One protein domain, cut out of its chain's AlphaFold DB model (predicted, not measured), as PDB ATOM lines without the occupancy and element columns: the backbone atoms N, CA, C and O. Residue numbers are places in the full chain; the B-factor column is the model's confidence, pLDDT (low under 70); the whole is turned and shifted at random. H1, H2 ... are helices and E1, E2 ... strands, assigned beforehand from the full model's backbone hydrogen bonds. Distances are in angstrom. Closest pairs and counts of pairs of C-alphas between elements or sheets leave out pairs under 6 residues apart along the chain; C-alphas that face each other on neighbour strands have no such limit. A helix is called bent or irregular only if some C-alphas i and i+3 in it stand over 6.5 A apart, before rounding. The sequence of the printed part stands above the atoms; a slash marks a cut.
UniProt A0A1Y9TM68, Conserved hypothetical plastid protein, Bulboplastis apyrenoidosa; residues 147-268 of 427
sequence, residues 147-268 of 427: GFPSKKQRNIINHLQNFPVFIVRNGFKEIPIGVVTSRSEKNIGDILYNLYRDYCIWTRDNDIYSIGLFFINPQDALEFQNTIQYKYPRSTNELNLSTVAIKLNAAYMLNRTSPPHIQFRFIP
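What this domain is: This is residues 147 to 268 of the 427 residues of the protein "Conserved hypothetical plastid protein" of Bulboplastis apyrenoidosa (UniProt A0A1Y9TM68). Two small two-stranded sheets, E1 with E3 and E2 with E4, meet at E1 and E2 and lie between helices H3 and H5; H1 packs on H5, H4 follows at the end of H3, and a wide loop takes H2 far from the other helices. The printed part has 122 residues with five named helices and four named strands, in the order H1 E1 H2 E2 H3 H4 E3 H5 E4. It is mixed, helices and strands; E1 and E3 are antiparallel, E2 and E4 parallel. The outline is flat, 45 by 44 by 23 A, and only just compact, close to loose, with a radius of gyration of the C-alphas of 16.4 A.

Where its parts are: Look first at E1, residues 164 to 169, and E3, 242 to 247; then at E2, 210 to 215, 16.7 A long, and E4, 262 to 267, which ends at C-alpha 267 (140.346, 63.784, 304.927). Find C-alpha 151 at (144.886, 58.430, 332.199), where H1, residues 151 to 162, begins; it is irregular, with C-alphas 159 and 162 7.2 A apart. H2 is 188 to 201, 18.7 A; H3 218 to 231, 20.1 A; H4 233 to 239; H5 248 to 257.

How they stand to each other: Between E1 and E3, N 165 and O 246 are 2.8 A apart; between E2 and E4, N 212 and O 263 are 2.8 A apart, both within hydrogen-bond range. The closest C-alphas of E1 and E2, Phe 166 and Phe 215, are 4.8 A apart; those of H3 and E3, Leu 222 and Thr 243, 6.3 A; those of H5 and E4, Asn 255 and Phe 264, 5.6 A. H1 and H5 touch, closest at C-alphas 160 and 249, 4.8 A, at a steep tilt of 40 degrees, opposite ways. H3, with residues 228 to 229 alone, and H4 only just touch, only at the corner, with 3 pairs of C-alphas within 8 A, closest at Gln 229 and Thr 236, 5.5 A. H2 and H5 are apart. Every O i to N i+4 pair is within hydrogen-bond range in H2, H3, H4 and H5; in H1, 6 of 8.

The domain as a whole: The C-alphas farthest apart, of Lys 151 and Arg 234, are 45.6 A apart. The printed part has no cut; the link from E1 to H2, 18 residues, is long. Residues 187 to 193, of which 188 to 193 belong to H2, stand free, as do 230 to 235, of which 233 to 235 belong to H4. Look for pLDDT under 70 at residues 181 to 186 and 206 to 208.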
ATOM      1  N   GLY A 147     145.410  48.491 326.868       86.56
ATOM      2  CA  GLY A 147     145.254  49.428 327.988       86.56
ATOM      3  C   GLY A 147     144.655  50.793 327.623       86.56
ATOM      4  O   GLY A 147     144.598  51.674 328.478       86.56
ATOM      5  N   PHE A 148     144.178  50.985 326.389       91.19
ATOM      6  CA  PHE A 148     143.447  52.194 326.015       91.19
ATOM      7  C   PHE A 148     142.055  52.262 326.684       91.19
ATOM      8  O   PHE A 148     141.332  51.261 326.663       91.19
ATOM      9  N   PRO A 149     141.614  53.436 327.182       93.19
ATOM     10  CA  PRO A 149     142.370  54.687 327.270       93.19
ATOM     11  C   PRO A 149     143.201  54.782 328.562       93.19
ATOM     12  O   PRO A 149     142.690  54.544 329.664       93.19
ATOM     13  N   SER A 150     144.455  55.231 328.432       93.44
ATOM     14  CA  SER A 150     145.312  55.625 329.557       93.44
ATOM     15  C   SER A 150     144.778  56.882 330.266       93.44
ATOM     16  O   SER A 150     143.913  57.586 329.740       93.44
ATOM     17  N   LYS A 151     145.295  57.213 331.463       92.00
ATOM     18  CA  LYS A 151     144.886  58.430 332.199       92.00
ATOM     19  C   LYS A 151     145.087  59.702 331.358       92.00
ATOM     20  O   LYS A 151     144.175  60.521 331.294       92.00
ATOM     21  N   LYS A 152     146.227  59.820 330.663       91.75
ATOM     22  CA  LYS A 152     146.526  60.936 329.745       91.75
ATOM     23  C   LYS A 152     145.545  60.976 328.572       91.75
ATOM     24  O   LYS A 152     144.938  62.004 328.295       91.75
ATOM     25  N   GLN A 153     145.294  59.823 327.951       94.12
ATOM     26  CA  GLN A 153     144.373  59.714 326.815       94.12
ATOM     27  C   GLN A 153     142.927  60.052 327.193       94.12
ATOM     28  O   GLN A 153     142.209  60.625 326.380       94.12
ATOM     29  N   ARG A 154     142.487  59.764 328.425       95.00
ATOM     30  CA  ARG A 154     141.175  60.225 328.917       95.00
ATOM     31  C   ARG A 154     141.092  61.748 328.964       95.00
ATOM     32  O   ARG A 154     140.051  62.292 328.607       95.00
ATOM     33  N   ASN A 155     142.174  62.421 329.359       93.44
ATOM     34  CA  ASN A 155     142.224  63.878 329.347       93.44
ATOM     35  C   ASN A 155     142.082  64.416 327.912       93.44
ATOM     36  O   ASN A 155     141.202  65.228 327.640       93.44
ATOM     37  N   ILE A 156     142.840  63.853 326.963       94.50
ATOM     38  CA  ILE A 156     142.715  64.170 325.528       94.50
ATOM     39  C   ILE A 156     141.267  63.972 325.051       94.50
ATOM     40  O   ILE A 156     140.663  64.888 324.501       94.50
ATOM     41  N   ILE A 157     140.666  62.806 325.317       95.06
ATOM     42  CA  ILE A 157     139.282  62.478 324.925       95.06
ATOM     43  C   ILE A 157     138.277  63.516 325.439       95.06
ATOM     44  O   ILE A 157     137.300  63.795 324.743       95.06
ATOM     45  N   ASN A 158     138.497  64.085 326.626       93.56
ATOM     46  CA  ASN A 158     137.627  65.115 327.190       93.56
ATOM     47  C   ASN A 158     137.762  66.453 326.455       93.56
ATOM     48  O   ASN A 158     136.748  67.058 326.115       93.56
ATOM     49  N   HIS A 159     138.982  66.879 326.126       92.75
ATOM     50  CA  HIS A 159     139.202  68.123 325.383       92.75
ATOM     51  C   HIS A 159     138.727  68.058 323.919       92.75
ATOM     52  O   HIS A 159     138.350  69.076 323.342       92.75
ATOM     53  N   LEU A 160     138.685  66.867 323.315       94.56
ATOM     54  CA  LEU A 160     138.249  66.674 321.924       94.56
ATOM     55  C   LEU A 160     136.717  66.576 321.749       94.56
ATOM     56  O   LEU A 160     136.241  66.316 320.643       94.56
ATOM     57  N   GLN A 161     135.921  66.742 322.811       91.44
ATOM     58  CA  GLN A 161     134.463  66.546 322.756       91.44
ATOM     59  C   GLN A 161     133.713  67.595 321.929       91.44
ATOM     60  O   GLN A 161     132.636  67.295 321.412       91.44
ATOM     61  N   ASN A 162     134.267  68.801 321.818       89.12
ATOM     62  CA  ASN A 162     133.594  69.944 321.195       89.12
ATOM     63  C   ASN A 162     133.923  70.100 319.708       89.12
ATOM     64  O   ASN A 162     133.377  70.975 319.045       89.12
ATOM     65  N   PHE A 163     134.807  69.254 319.184       93.06
ATOM     66  CA  PHE A 163     135.228  69.322 317.798       93.06
ATOM     67  C   PHE A 163     134.428  68.339 316.940       93.06
ATOM     68  O   PHE A 163     134.490  67.131 317.196       93.06
ATOM     69  N   PRO A 164     133.692  68.805 315.923       95.62
ATOM     70  CA  PRO A 164     132.953  67.929 315.033       95.62
ATOM     71  C   PRO A 164     133.826  67.358 313.914       95.62
ATOM     72  O   PRO A 164     134.695  68.018 313.358       95.62
ATOM     73  N   VAL A 165     133.548  66.112 313.563       96.62
ATOM     74  CA  VAL A 165     134.126  65.379 312.437       96.62
ATOM     75  C   VAL A 165     132.978  64.711 311.701       96.62
ATOM     76  O   VAL A 165     132.039  64.224 312.326       96.62
ATOM     77  N   PHE A 166     133.036  64.653 310.382       97.69
ATOM     78  CA  PHE A 166     131.949  64.143 309.560       97.69
ATOM     79  C   PHE A 166     132.270  62.745 309.049       97.69
ATOM     80  O   PHE A 166     133.399  62.439 308.666       97.69
ATOM     81  N   ILE A 167     131.266  61.877 309.055       97.56
ATOM     82  CA  ILE A 167     131.351  60.534 308.487       97.56
ATOM     83  C   ILE A 167     130.169  60.279 307.577       97.56
ATOM     84  O   ILE A 167     129.060  60.741 307.835       97.56
ATOM     85  N   VAL A 168     130.401  59.454 306.564       96.88
ATOM     86  CA  VAL A 168     129.320  58.780 305.852       96.88
ATOM     87  C   VAL A 168     129.044  57.469 306.576       96.88
ATOM     88  O   VAL A 168     129.970  56.716 306.877       96.88
ATOM     89  N   ARG A 169     127.776  57.196 306.876       95.19
ATOM     90  CA  ARG A 169     127.319  55.943 307.484       95.19
ATOM     91  C   ARG A 169     126.109  55.386 306.749       95.19
ATOM     92  O   ARG A 169     125.357  56.133 306.130       95.19
ATOM     93  N   ASN A 170     125.903  54.081 306.835       94.31
ATOM     94  CA  ASN A 170     124.662  53.451 306.392       94.31
ATOM     95  C   ASN A 170     123.565  53.538 307.475       94.31
ATOM     96  O   ASN A 170     123.798  53.984 308.603       94.31
ATOM     97  N   GLY A 171     122.367  53.065 307.148       91.31
ATOM     98  CA  GLY A 171     121.229  52.967 308.057       91.31
ATOM     99  C   GLY A 171     121.460  52.013 309.233       91.31
ATOM    100  O   GLY A 171     120.811  52.162 310.263       91.31
ATOM    101  N   PHE A 172     122.446  51.110 309.157       92.19
ATOM    102  CA  PHE A 172     122.921  50.302 310.291       92.19
ATOM    103  C   PHE A 172     123.887  51.053 311.218       92.19
ATOM    104  O   PHE A 172     124.328  50.501 312.222       92.19
ATOM    105  N   LYS A 173     124.163  52.332 310.940       91.94
ATOM    106  CA  LYS A 173     125.157  53.175 311.623       91.94
ATOM    107  C   LYS A 173     126.598  52.682 311.466       91.94
ATOM    108  O   LYS A 173     127.459  53.012 312.278       91.94
ATOM    109  N   GLU A 174     126.872  51.936 310.407       93.00
ATOM    110  CA  GLU A 174     128.205  51.454 310.068       93.00
ATOM    111  C   GLU A 174     128.873  52.412 309.083       93.00
ATOM    112  O   GLU A 174     128.231  52.952 308.178       93.00
ATOM    113  N   ILE A 175     130.181  52.606 309.244       95.19
ATOM    114  CA  ILE A 175     130.989  53.419 308.333       95.19
ATOM    115  C   ILE A 175     131.363  52.540 307.132       95.19
ATOM    116  O   ILE A 175     131.937  51.470 307.346       95.19
ATOM    117  N   PRO A 176     131.084  52.947 305.879       93.69
ATOM    118  CA  PRO A 176     131.574  52.246 304.704       93.69
ATOM    119  C   PRO A 176     133.104  52.214 304.709       93.69
ATOM    120  O   PRO A 176     133.761  53.245 304.852       93.69
ATOM    121  N   ILE A 177     133.674  51.023 304.539       92.88
ATOM    122  CA  ILE A 177     135.120  50.820 304.540       92.88
ATOM    123  C   ILE A 177     135.575  50.470 303.125       92.88
ATOM    124  O   ILE A 177     135.092  49.512 302.520       92.88
ATOM    125  N   GLY A 178     136.550  51.216 302.610       89.12
ATOM    126  CA  GLY A 178     137.233  50.893 301.366       89.12
ATOM    127  C   GLY A 178     138.061  49.622 301.530       89.12
ATOM    128  O   GLY A 178     138.979  49.565 302.351       89.12
ATOM    129  N   VAL A 179     137.748  48.587 300.755       82.00
ATOM    130  CA  VAL A 179     138.524  47.343 300.727       82.00
ATOM    131  C   VAL A 179     139.512  47.410 299.572       82.00
ATOM    132  O   VAL A 179     139.131  47.679 298.436       82.00
ATOM    133  N   VAL A 180     140.788  47.138 299.842       72.69
ATOM    134  CA  VAL A 180     141.784  47.082 298.771       72.69
ATOM    135  C   VAL A 180     141.591  45.805 297.953       72.69
ATOM    136  O   VAL A 180     141.613  44.690 298.481       72.69
ATOM    137  N   THR A 181     141.414  45.994 296.647       56.91
ATOM    138  CA  THR A 181     141.036  44.981 295.645       56.91
ATOM    139  C   THR A 181     142.079  43.887 295.424       56.91
ATOM    140  O   THR A 181     141.803  42.892 294.764       56.91
ATOM    141  N   SER A 182     143.265  43.994 296.029       58.12
ATOM    142  CA  SER A 182     144.252  42.911 296.022       58.12
ATOM    143  C   SER A 182     143.828  41.694 296.861       58.12
ATOM    144  O   SER A 182     144.551  40.696 296.880       58.12
ATOM    145  N   ARG A 183     142.688  41.761 297.569       56.81
ATOM    146  CA  ARG A 183     142.021  40.595 298.161       56.81
ATOM    147  C   ARG A 183     141.320  39.811 297.053       56.81
ATOM    148  O   ARG A 183     140.145  40.004 296.781       56.81
ATOM    149  N   SER A 184     142.072  38.917 296.436       58.00
ATOM    150  CA  SER A 184     141.516  37.780 295.707       58.00
ATOM    151  C   SER A 184     140.492  37.006 296.537       58.00
ATOM    152  O   SER A 184     140.543  37.043 297.771       58.00
ATOM    153  N   GLU A 185     139.641  36.243 295.853       63.78
ATOM    154  CA  GLU A 185     138.731  35.264 296.449       63.78
ATOM    155  C   GLU A 185     139.458  34.433 297.510       63.78
ATOM    156  O   GLU A 185     140.466  33.771 297.244       63.78
ATOM    157  N   LYS A 186     138.989  34.565 298.752       67.31
ATOM    158  CA  LYS A 186     139.518  33.849 299.906       67.31
ATOM    159  C   LYS A 186     138.677  32.601 300.092       67.31
ATOM    160  O   LYS A 186     137.465  32.707 300.265       67.31
ATOM    161  N   ASN A 187     139.317  31.440 300.141       74.06
ATOM    162  CA  ASN A 187     138.616  30.228 300.540       74.06
ATOM    163  C   ASN A 187     138.279  30.302 302.038       74.06
ATOM    164  O   ASN A 187     138.902  31.052 302.794       74.06
ATOM    165  N   ILE A 188     137.336  29.482 302.503       77.38
ATOM    166  CA  ILE A 188     136.925  29.430 303.922       77.38
ATOM    167  C   ILE A 188     138.138  29.259 304.846       77.38
ATOM    168  O   ILE A 188     138.260  29.941 305.862       77.38
ATOM    169  N   GLY A 189     139.098  28.418 304.452       78.88
ATOM    170  CA  GLY A 189     140.337  28.258 305.203       78.88
ATOM    171  C   GLY A 189     141.122  29.566 305.343       78.88
ATOM    172  O   GLY A 189     141.716  29.803 306.392       78.88
ATOM    173  N   ASP A 190     141.189  30.407 304.301       75.25
ATOM    174  CA  ASP A 190     141.883  31.705 304.358       75.25
ATOM    175  C   ASP A 190     141.179  32.641 305.332       75.25
ATOM    176  O   ASP A 190     141.837  33.364 306.075       75.25
ATOM    177  N   ILE A 191     139.847  32.617 305.357       79.75
ATOM    178  CA  ILE A 191     139.045  33.395 306.303       79.75
ATOM    179  C   ILE A 191     139.360  32.953 307.735       79.75
ATOM    180  O   ILE A 191     139.741  33.791 308.550       79.75
ATOM    181  N   LEU A 192     139.301  31.649 308.017       80.94
ATOM    182  CA  LEU A 192     139.621  31.093 309.336       80.94
ATOM    183  C   LEU A 192     141.064  31.384 309.757       80.94
ATOM    184  O   LEU A 192     141.306  31.756 310.901       80.94
ATOM    185  N   TYR A 193     142.020  31.273 308.831       82.31
ATOM    186  CA  TYR A 193     143.415  31.609 309.105       82.31
ATOM    187  C   TYR A 193     143.594  33.090 309.433       82.31
ATOM    188  O   TYR A 193     144.326  33.418 310.358       82.31
ATOM    189  N   ASN A 194     142.924  33.987 308.705       79.75
ATOM    190  CA  ASN A 194     142.985  35.417 309.002       79.75
ATOM    191  C   ASN A 194     142.363  35.719 310.367       79.75
ATOM    192  O   ASN A 194     142.977  36.435 311.143       79.75
ATOM    193  N   LEU A 195     141.223  35.106 310.706       82.00
ATOM    194  CA  LEU A 195     140.638  35.229 312.045       82.00
ATOM    195  C   LEU A 195     141.619  34.742 313.116       82.00
ATOM    196  O   LEU A 195     141.891  35.461 314.069       82.00
ATOM    197  N   TYR A 196     142.205  33.556 312.947       83.81
ATOM    198  CA  TYR A 196     143.226  33.051 313.862       83.81
ATOM    199  C   TYR A 196     144.417  34.006 313.972       83.81
ATOM    200  O   TYR A 196     144.874  34.306 315.069       83.81
ATOM    201  N   ARG A 197     144.906  34.534 312.850       82.19
ATOM    202  CA  ARG A 197     146.008  35.491 312.845       82.19
ATOM    203  C   ARG A 197     145.632  36.751 313.617       82.19
ATOM    204  O   ARG A 197     146.380  37.128 314.511       82.19
ATOM    205  N   ASP A 198     144.472  37.334 313.348       82.50
ATOM    206  CA  ASP A 198     143.967  38.546 313.999       82.50
ATOM    207  C   ASP A 198     143.764  38.334 315.513       82.50
ATOM    208  O   ASP A 198     144.121  39.191 316.328       82.50
ATOM    209  N   TYR A 199     143.269  37.155 315.913       82.69
ATOM    210  CA  TYR A 199     142.964  36.812 317.306       82.69
ATOM    211  C   TYR A 199     144.074  36.079 318.074       82.69
ATOM    212  O   TYR A 199     143.987  36.005 319.297       82.69
ATOM    213  N   CYS A 200     145.150  35.593 317.470       81.88
ATOM    214  CA  CYS A 200     146.162  34.814 318.209       81.88
ATOM    215  C   CYS A 200     147.603  35.248 317.932       81.88
ATOM    216  O   CYS A 200     148.468  35.068 318.790       81.88
ATOM    217  N   ILE A 201     147.878  35.821 316.756       82.25
ATOM    218  CA  ILE A 201     149.248  36.125 316.311       82.25
ATOM    219  C   ILE A 201     149.488  37.627 316.151       82.25
ATOM    220  O   ILE A 201     150.620  38.070 316.328       82.25
ATOM    221  N   TRP A 202     148.461  38.398 315.787       81.12
ATOM    222  CA  TRP A 202     148.595  39.790 315.375       81.12
ATOM    223  C   TRP A 202     149.314  40.618 316.441       81.12
ATOM    224  O   TRP A 202     148.881  40.699 317.589       81.12
ATOM    225  N   THR A 203     150.424  41.222 316.030       75.00
ATOM    226  CA  THR A 203     151.255  42.116 316.848       75.00
ATOM    227  C   THR A 203     151.243  43.529 316.294       75.00
ATOM    228  O   THR A 203     151.200  44.498 317.044       75.00
ATOM    229  N   ARG A 204     151.294  43.647 314.967       75.31
ATOM    230  CA  ARG A 204     151.233  44.913 314.257       75.31
ATOM    231  C   ARG A 204     150.657  44.728 312.867       75.31
ATOM    232  O   ARG A 204     150.789  43.688 312.217       75.31
ATOM    233  N   ASP A 205     150.087  45.818 312.415       71.75
ATOM    234  CA  ASP A 205     149.637  46.042 311.065       71.75
ATOM    235  C   ASP A 205     150.872  46.108 310.134       71.75
ATOM    236  O   ASP A 205     151.672  47.036 310.203       71.75
ATOM    237  N   ASN A 206     151.078  45.063 309.321       64.81
ATOM    238  CA  ASN A 206     152.181  44.957 308.345       64.81
ATOM    239  C   ASN A 206     151.697  44.970 306.881       64.81
ATOM    240  O   ASN A 206     152.512  44.949 305.960       64.81
ATOM    241  N   ASP A 207     150.380  44.937 306.665       66.75
ATOM    242  CA  ASP A 207     149.759  44.575 305.389       66.75
ATOM    243  C   ASP A 207     148.819  45.675 304.874       66.75
ATOM    244  O   ASP A 207     148.661  46.732 305.463       66.75
ATOM    245  N   ILE A 208     148.185  45.426 303.733       63.97
ATOM    246  CA  ILE A 208     147.264  46.352 303.075       63.97
ATOM    247  C   ILE A 208     146.004  46.564 303.936       63.97
ATOM    248  O   ILE A 208     145.281  45.610 304.235       63.97
ATOM    249  N   TYR A 209     145.733  47.820 304.297       75.25
ATOM    250  CA  TYR A 209     144.626  48.198 305.176       75.25
ATOM    251  C   TYR A 209     143.347  48.476 304.407       75.25
ATOM    252  O   TYR A 209     143.349  49.133 303.368       75.25
ATOM    253  N   SER A 210     142.245  48.010 304.973       88.06
ATOM    254  CA  SER A 210     140.929  48.544 304.683       88.06
ATOM    255  C   SER A 210     140.827  49.950 305.285       88.06
ATOM    256  O   SER A 210     141.241  50.159 306.424       88.06
ATOM    257  N   ILE A 211     140.326  50.923 304.523       92.06
ATOM    258  CA  ILE A 211     140.378  52.343 304.901       92.06
ATOM    259  C   ILE A 211     138.973  52.861 305.201       92.06
ATOM    260  O   ILE A 211     138.090  52.790 304.350       92.06
ATOM    261  N   GLY A 212     138.779  53.400 306.401       95.06
ATOM    262  CA  GLY A 212     137.642  54.248 306.748       95.06
ATOM    263  C   GLY A 212     138.037  55.723 306.693       95.06
ATOM    264  O   GLY A 212     139.202  56.063 306.918       95.06
ATOM    265  N   LEU A 213     137.083  56.601 306.391       96.88
ATOM    266  CA  LEU A 213     137.340  58.028 306.189       96.88
ATOM    267  C   LEU A 213     136.580  58.885 307.203       96.88
ATOM    268  O   LEU A 213     135.394  58.669 307.451       96.88
ATOM    269  N   PHE A 214     137.287  59.864 307.754       97.75
ATOM    270  CA  PHE A 214     136.778  60.929 308.608       97.75
ATOM    271  C   PHE A 214     136.983  62.253 307.888       97.75
ATOM    272  O   PHE A 214     138.094  62.541 307.481       97.75
ATOM    273  N   PHE A 215     135.958  63.075 307.736       97.81
ATOM    274  CA  PHE A 215     136.048  64.334 307.001       97.81
ATOM    275  C   PHE A 215     136.036  65.506 307.975       97.81
ATOM    276  O   PHE A 215     135.226  65.538 308.899       97.81
ATOM    277  N   ILE A 216     136.924  66.477 307.776       97.00
ATOM    278  CA  ILE A 216     136.922  67.714 308.571       97.00
ATOM    279  C   ILE A 216     135.887  68.708 308.028       97.00
ATOM    280  O   ILE A 216     135.253  69.429 308.792       97.00
ATOM    281  N   ASN A 217     135.670  68.714 306.712       96.31
ATOM    282  CA  ASN A 217     134.667  69.542 306.051       96.31
ATOM    283  C   ASN A 217     133.377  68.734 305.792       96.31
ATOM    284  O   ASN A 217     133.455  67.660 305.188       96.31
ATOM    285  N   PRO A 218     132.187  69.228 306.190       96.25
ATOM    286  CA  PRO A 218     130.930  68.540 305.900       96.25
ATOM    287  C   PRO A 218     130.623  68.436 304.399       96.25
ATOM    288  O   PRO A 218     130.024  67.450 303.978       96.25
ATOM    289  N   GLN A 219     131.036  69.415 303.585       96.00
ATOM    290  CA  GLN A 219     130.771  69.387 302.140       96.00
ATOM    291  C   GLN A 219     131.546  68.264 301.444       96.00
ATOM    292  O   GLN A 219     130.968  67.530 300.647       96.00
ATOM    293  N   ASP A 220     132.806  68.047 301.830       96.81
ATOM    294  CA  ASP A 220     133.630  66.954 301.299       96.81
ATOM    295  C   ASP A 220     133.016  65.580 301.648       96.81
ATOM    296  O   ASP A 220     133.038  64.646 300.844       96.81
ATOM    297  N   ALA A 221     132.402  65.458 302.833       97.06
ATOM    298  CA  ALA A 221     131.681  64.248 303.231       97.06
ATOM    299  C   ALA A 221     130.412  64.017 302.390       97.06
ATOM    300  O   ALA A 221     130.143  62.886 301.980       97.06
ATOM    301  N   LEU A 222     129.651  65.080 302.104       97.00
ATOM    302  CA  LEU A 222     128.466  65.023 301.243       97.00
ATOM    303  C   LEU A 222     128.834  64.673 299.797       97.00
ATOM    304  O   LEU A 222     128.181  63.827 299.186       97.00
ATOM    305  N   GLU A 223     129.903  65.257 299.256       97.69
ATOM    306  CA  GLU A 223     130.418  64.910 297.930       97.69
ATOM    307  C   GLU A 223     130.822  63.431 297.868       97.69
ATOM    308  O   GLU A 223     130.469  62.714 296.924       97.69
ATOM    309  N   PHE A 224     131.495  62.933 298.908       97.19
ATOM    310  CA  PHE A 224     131.843  61.521 299.012       97.19
ATOM    311  C   PHE A 224     130.599  60.622 299.072       97.19
ATOM    312  O   PHE A 224     130.535  59.619 298.356       97.19
ATOM    313  N   GLN A 225     129.582  60.990 299.859       96.62
ATOM    314  CA  GLN A 225     128.300  60.282 299.899       96.62
ATOM    315  C   GLN A 225     127.657  60.220 298.507       96.62
ATOM    316  O   GLN A 225     127.304  59.130 298.049       96.62
ATOM    317  N   ASN A 226     127.545  61.361 297.825       97.50
ATOM    318  CA  ASN A 226     126.962  61.464 296.486       97.50
ATOM    319  C   ASN A 226     127.745  60.619 295.475       97.50
ATOM    320  O   ASN A 226     127.159  59.934 294.641       97.50
ATOM    321  N   THR A 227     129.073  60.586 295.599       96.94
ATOM    322  CA  THR A 227     129.938  59.754 294.758       96.94
ATOM    323  C   THR A 227     129.670  58.261 294.960       96.94
ATOM    324  O   THR A 227     129.631  57.507 293.985       96.94
ATOM    325  N   ILE A 228     129.471  57.805 296.204       95.50
ATOM    326  CA  ILE A 228     129.112  56.404 296.475       95.50
ATOM    327  C   ILE A 228     127.716  56.098 295.920       95.50
ATOM    328  O   ILE A 228     127.543  55.058 295.286       95.50
ATOM    329  N   GLN A 229     126.746  56.997 296.116       96.12
ATOM    330  CA  GLN A 229     125.380  56.851 295.596       96.12
ATOM    331  C   GLN A 229     125.350  56.758 294.070       96.12
ATOM    332  O   GLN A 229     124.690  55.882 293.519       96.12
ATOM    333  N   TYR A 230     126.131  57.596 293.391       97.12
ATOM    334  CA  TYR A 230     126.267  57.560 291.941       97.12
ATOM    335  C   TYR A 230     126.892  56.248 291.445       97.12
ATOM    336  O   TYR A 230     126.409  55.653 290.486       97.12
ATOM    337  N   LYS A 231     127.952  55.761 292.109       95.56
ATOM    338  CA  LYS A 231     128.655  54.532 291.701       95.56
ATOM    339  C   LYS A 231     127.892  53.246 292.033       95.56
ATOM    340  O   LYS A 231     128.030  52.266 291.305       95.56
ATOM    341  N   TYR A 232     127.112  53.228 293.115       93.88
ATOM    342  CA  TYR A 232     126.458  52.020 293.635       93.88
ATOM    343  C   TYR A 232     124.977  52.243 293.996       93.88
ATOM    344  O   TYR A 232     124.568  51.908 295.111       93.88
ATOM    345  N   PRO A 233     124.138  52.732 293.062       93.19
ATOM    346  CA  PRO A 233     122.796  53.238 293.367       93.19
ATOM    347  C   PRO A 233     121.891  52.203 294.044       93.19
ATOM    348  O   PRO A 233     121.153  52.526 294.971       93.19
ATOM    349  N   ARG A 234     121.973  50.929 293.638       90.50
ATOM    350  CA  ARG A 234     121.187  49.846 294.256       90.50
ATOM    351  C   ARG A 234     121.565  49.648 295.723       90.50
ATOM    352  O   ARG A 234     120.706  49.714 296.597       90.50
ATOM    353  N   SER A 235     122.856  49.457 295.996       88.50
ATOM    354  CA  SER A 235     123.354  49.226 297.355       88.50
ATOM    355  C   SER A 235     123.128  50.434 298.257       88.50
ATOM    356  O   SER A 235     122.801  50.264 299.427       88.50
ATOM    357  N   THR A 236     123.268  51.653 297.739       90.06
ATOM    358  CA  THR A 236     123.055  52.860 298.542       90.06
ATOM    359  C   THR A 236     121.594  53.102 298.880       90.06
ATOM    360  O   THR A 236     121.315  53.526 300.000       90.06
ATOM    361  N   ASN A 237     120.676  52.794 297.960       89.00
ATOM    362  CA  ASN A 237     119.238  52.905 298.199       89.00
ATOM    363  C   ASN A 237     118.748  51.861 299.208       89.00
ATOM    364  O   ASN A 237     117.856  52.137 299.999       89.00
ATOM    365  N   GLU A 238     119.337  50.664 299.212       90.00
ATOM    366  CA  GLU A 238     119.008  49.632 300.201       90.00
ATOM    367  C   GLU A 238     119.575  49.925 301.586       90.00
ATOM    368  O   GLU A 238     118.975  49.546 302.587       90.00
ATOM    369  N   LEU A 239     120.749  50.552 301.648       91.38
ATOM    370  CA  LEU A 239     121.482  50.752 302.891       91.38
ATOM    371  C   LEU A 239     121.279  52.137 303.501       91.38
ATOM    372  O   LEU A 239     121.834  52.370 304.567       91.38
ATOM    373  N   ASN A 240     120.517  53.042 302.880       92.19
ATOM    374  CA  ASN A 240     120.244  54.396 303.381       92.19
ATOM    375  C   ASN A 240     121.517  55.137 303.831       92.19
ATOM    376  O   ASN A 240     121.714  55.411 305.019       92.19
ATOM    377  N   LEU A 241     122.416  55.433 302.887       93.75
ATOM    378  CA  LEU A 241     123.615  56.216 303.199       93.75
ATOM    379  C   LEU A 241     123.257  57.640 303.634       93.75
ATOM    380  O   LEU A 241     122.469  58.318 302.981       93.75
ATOM    381  N   SER A 242     123.893  58.095 304.709       93.62
ATOM    382  CA  SER A 242     123.728  59.433 305.267       93.62
ATOM    383  C   SER A 242     125.044  59.963 305.824       93.62
ATOM    384  O   SER A 242     125.866  59.208 306.349       93.62
ATOM    385  N   THR A 243     125.233  61.274 305.731       95.50
ATOM    386  CA  THR A 243     126.350  61.984 306.352       95.50
ATOM    387  C   THR A 243     125.927  62.464 307.729       95.50
ATOM    388  O   THR A 243     124.857  63.052 307.882       95.50
ATOM    389  N   VAL A 244     126.755  62.212 308.740       94.81
ATOM    390  CA  VAL A 244     126.499  62.653 310.114       94.81
ATOM    391  C   VAL A 244     127.741  63.254 310.751       94.81
ATOM    392  O   VAL A 244     128.869  62.876 310.431       94.81
ATOM    393  N   ALA A 245     127.516  64.164 311.695       95.38
ATOM    394  CA  ALA A 245     128.557  64.677 312.567       95.38
ATOM    395  C   ALA A 245     128.775  63.722 313.751       95.38
ATOM    396  O   ALA A 245     127.833  63.319 314.437       95.38
ATOM    397  N   ILE A 246     130.031  63.389 314.006       95.38
ATOM    398  CA  ILE A 246     130.519  62.757 315.228       95.38
ATOM    399  C   ILE A 246     131.504  63.700 315.917       95.38
ATOM    400  O   ILE A 246     131.957  64.686 315.345       95.38
ATOM    401  N   LYS A 247     131.852  63.399 317.162       95.81
ATOM    402  CA  LYS A 247     132.868  64.148 317.904       95.81
ATOM    403  C   LYS A 247     134.269  63.631 317.559       95.81
ATOM    404  O   LYS A 247     134.450  62.429 317.342       95.81
ATOM    405  N   LEU A 248     135.276  64.502 317.573       96.44
ATOM    406  CA  LEU A 248     136.675  64.141 317.314       96.44
ATOM    407  C   LEU A 248     137.197  63.127 318.325       96.44
ATOM    408  O   LEU A 248     137.978  62.253 317.967       96.44
ATOM    409  N   ASN A 249     136.719  63.181 319.569       96.38
ATOM    410  CA  ASN A 249     137.060  62.175 320.565       96.38
ATOM    411  C   ASN A 249     136.607  60.758 320.151       96.38
ATOM    412  O   ASN A 249     137.349  59.799 320.351       96.38
ATOM    413  N   ALA A 250     135.444  60.619 319.508       96.31
ATOM    414  CA  ALA A 250     134.956  59.351 318.983       96.31
ATOM    415  C   ALA A 250     135.809  58.890 317.795       96.31
ATOM    416  O   ALA A 250     136.186  57.721 317.739       96.31
ATOM    417  N   ALA A 251     136.185  59.801 316.892       96.62
ATOM    418  CA  ALA A 251     137.109  59.501 315.795       96.62
ATOM    419  C   ALA A 251     138.488  59.042 316.314       96.62
ATOM    420  O   ALA A 251     139.031  58.037 315.850       96.62
ATOM    421  N   TYR A 252     139.020  59.720 317.335       96.31
ATOM    422  CA  TYR A 252     140.261  59.361 318.021       96.31
ATOM    423  C   TYR A 252     140.173  57.964 318.658       96.31
ATOM    424  O   TYR A 252     141.032  57.110 318.419       96.31
ATOM    425  N   MET A 253     139.088  57.681 319.391       95.25
ATOM    426  CA  MET A 253     138.838  56.359 319.972       95.25
ATOM    427  C   MET A 253     138.732  55.272 318.900       95.25
ATOM    428  O   MET A 253     139.347  54.215 319.049       95.25
ATOM    429  N   LEU A 254     137.994  55.516 317.814       93.81
ATOM    430  CA  LEU A 254     137.848  54.565 316.711       93.81
ATOM    431  C   LEU A 254     139.198  54.235 316.075       93.81
ATOM    432  O   LEU A 254     139.468  53.070 315.813       93.81
ATOM    433  N   ASN A 255     140.080  55.218 315.892       92.06
ATOM    434  CA  ASN A 255     141.404  54.971 315.327       92.06
ATOM    435  C   ASN A 255     142.252  54.048 316.233       92.06
ATOM    436  O   ASN A 255     142.853  53.075 315.767       92.06
ATOM    437  N   ARG A 256     142.211  54.280 317.555       91.69
ATOM    438  CA  ARG A 256     142.968  53.509 318.562       91.69
ATOM    439  C   ARG A 256     142.378  52.139 318.911       91.69
ATOM    440  O   ARG A 256     143.123  51.279 319.383       91.69
ATOM    441  N   THR A 257     141.076  51.934 318.707       91.38
ATOM    442  CA  THR A 257     140.342  50.694 319.062       91.38
ATOM    443  C   THR A 257     139.916  49.854 317.864       91.38
ATOM    444  O   THR A 257     139.362  48.768 318.023       91.38
ATOM    445  N   SER A 258     140.168  50.356 316.660       89.12
ATOM    446  CA  SER A 258     139.772  49.712 315.421       89.12
ATOM    447  C   SER A 258     140.393  48.309 315.281       89.12
ATOM    448  O   SER A 258     141.538  48.100 315.694       89.12
ATOM    449  N   PRO A 259     139.651  47.343 314.697       83.75
ATOM    450  CA  PRO A 259     140.161  45.994 314.483       83.75
ATOM    451  C   PRO A 259     141.439  45.978 313.631       83.75
ATOM    452  O   PRO A 259     141.642  46.895 312.820       83.75
ATOM    453  N   PRO A 260     142.254  44.910 313.747       82.38
ATOM    454  CA  PRO A 260     143.352  44.634 312.828       82.38
ATOM    455  C   PRO A 260     142.960  44.869 311.371       82.38
ATOM    456  O   PRO A 260     141.828  44.598 310.966       82.38
ATOM    457  N   HIS A 261     143.895  45.373 310.568       82.50
ATOM    458  CA  HIS A 261     143.691  45.606 309.135       82.50
ATOM    459  C   HIS A 261     142.668  46.684 308.741       82.50
ATOM    460  O   HIS A 261     142.444  46.868 307.544       82.50
ATOM    461  N   ILE A 262     142.081  47.421 309.686       87.06
ATOM    462  CA  ILE A 262     141.251  48.601 309.405       87.06
ATOM    463  C   ILE A 262     142.003  49.844 309.864       87.06
ATOM    464  O   ILE A 262     142.484  49.887 310.987       87.06
ATOM    465  N   GLN A 263     142.101  50.868 309.028       90.12
ATOM    466  CA  GLN A 263     142.673  52.153 309.412       90.12
ATOM    467  C   GLN A 263     141.702  53.265 309.079       90.12
ATOM    468  O   GLN A 263     141.146  53.303 307.985       90.12
ATOM    469  N   PHE A 264     141.533  54.190 310.014       93.56
ATOM    470  CA  PHE A 264     140.774  55.398 309.761       93.56
ATOM    471  C   PHE A 264     141.717  56.545 309.417       93.56
ATOM    472  O   PHE A 264     142.756  56.713 310.059       93.56
ATOM    473  N   ARG A 265     141.360  57.320 308.395       94.31
ATOM    474  CA  ARG A 265     142.131  58.477 307.941       94.31
ATOM    475  C   ARG A 265     141.274  59.723 307.947       94.31
ATOM    476  O   ARG A 265     140.121  59.674 307.523       94.31
ATOM    477  N   PHE A 266     141.864  60.824 308.393       96.25
ATOM    478  CA  PHE A 266     141.265  62.129 308.213       96.25
ATOM    479  C   PHE A 266     141.470  62.586 306.769       96.25
ATOM    480  O   PHE A 266     142.555  62.474 306.198       96.25
ATOM    481  N   ILE A 267     140.383  63.052 306.174       97.50
ATOM    482  CA  ILE A 267     140.346  63.784 304.927       97.50
ATOM    483  C   ILE A 267     140.331  65.258 305.323       97.50
ATOM    484  O   ILE A 267     139.368  65.712 305.959       97.50
ATOM    485  N   PRO A 268     141.420  65.979 305.025       97.06
ATOM    486  CA  PRO A 268     141.536  67.371 305.397       97.06
ATOM    487  C   PRO A 268     140.597  68.234 304.556       97.06
ATOM    488  O   PRO A 268     140.184  67.839 303.468       97.06
TER     489      PRO A 268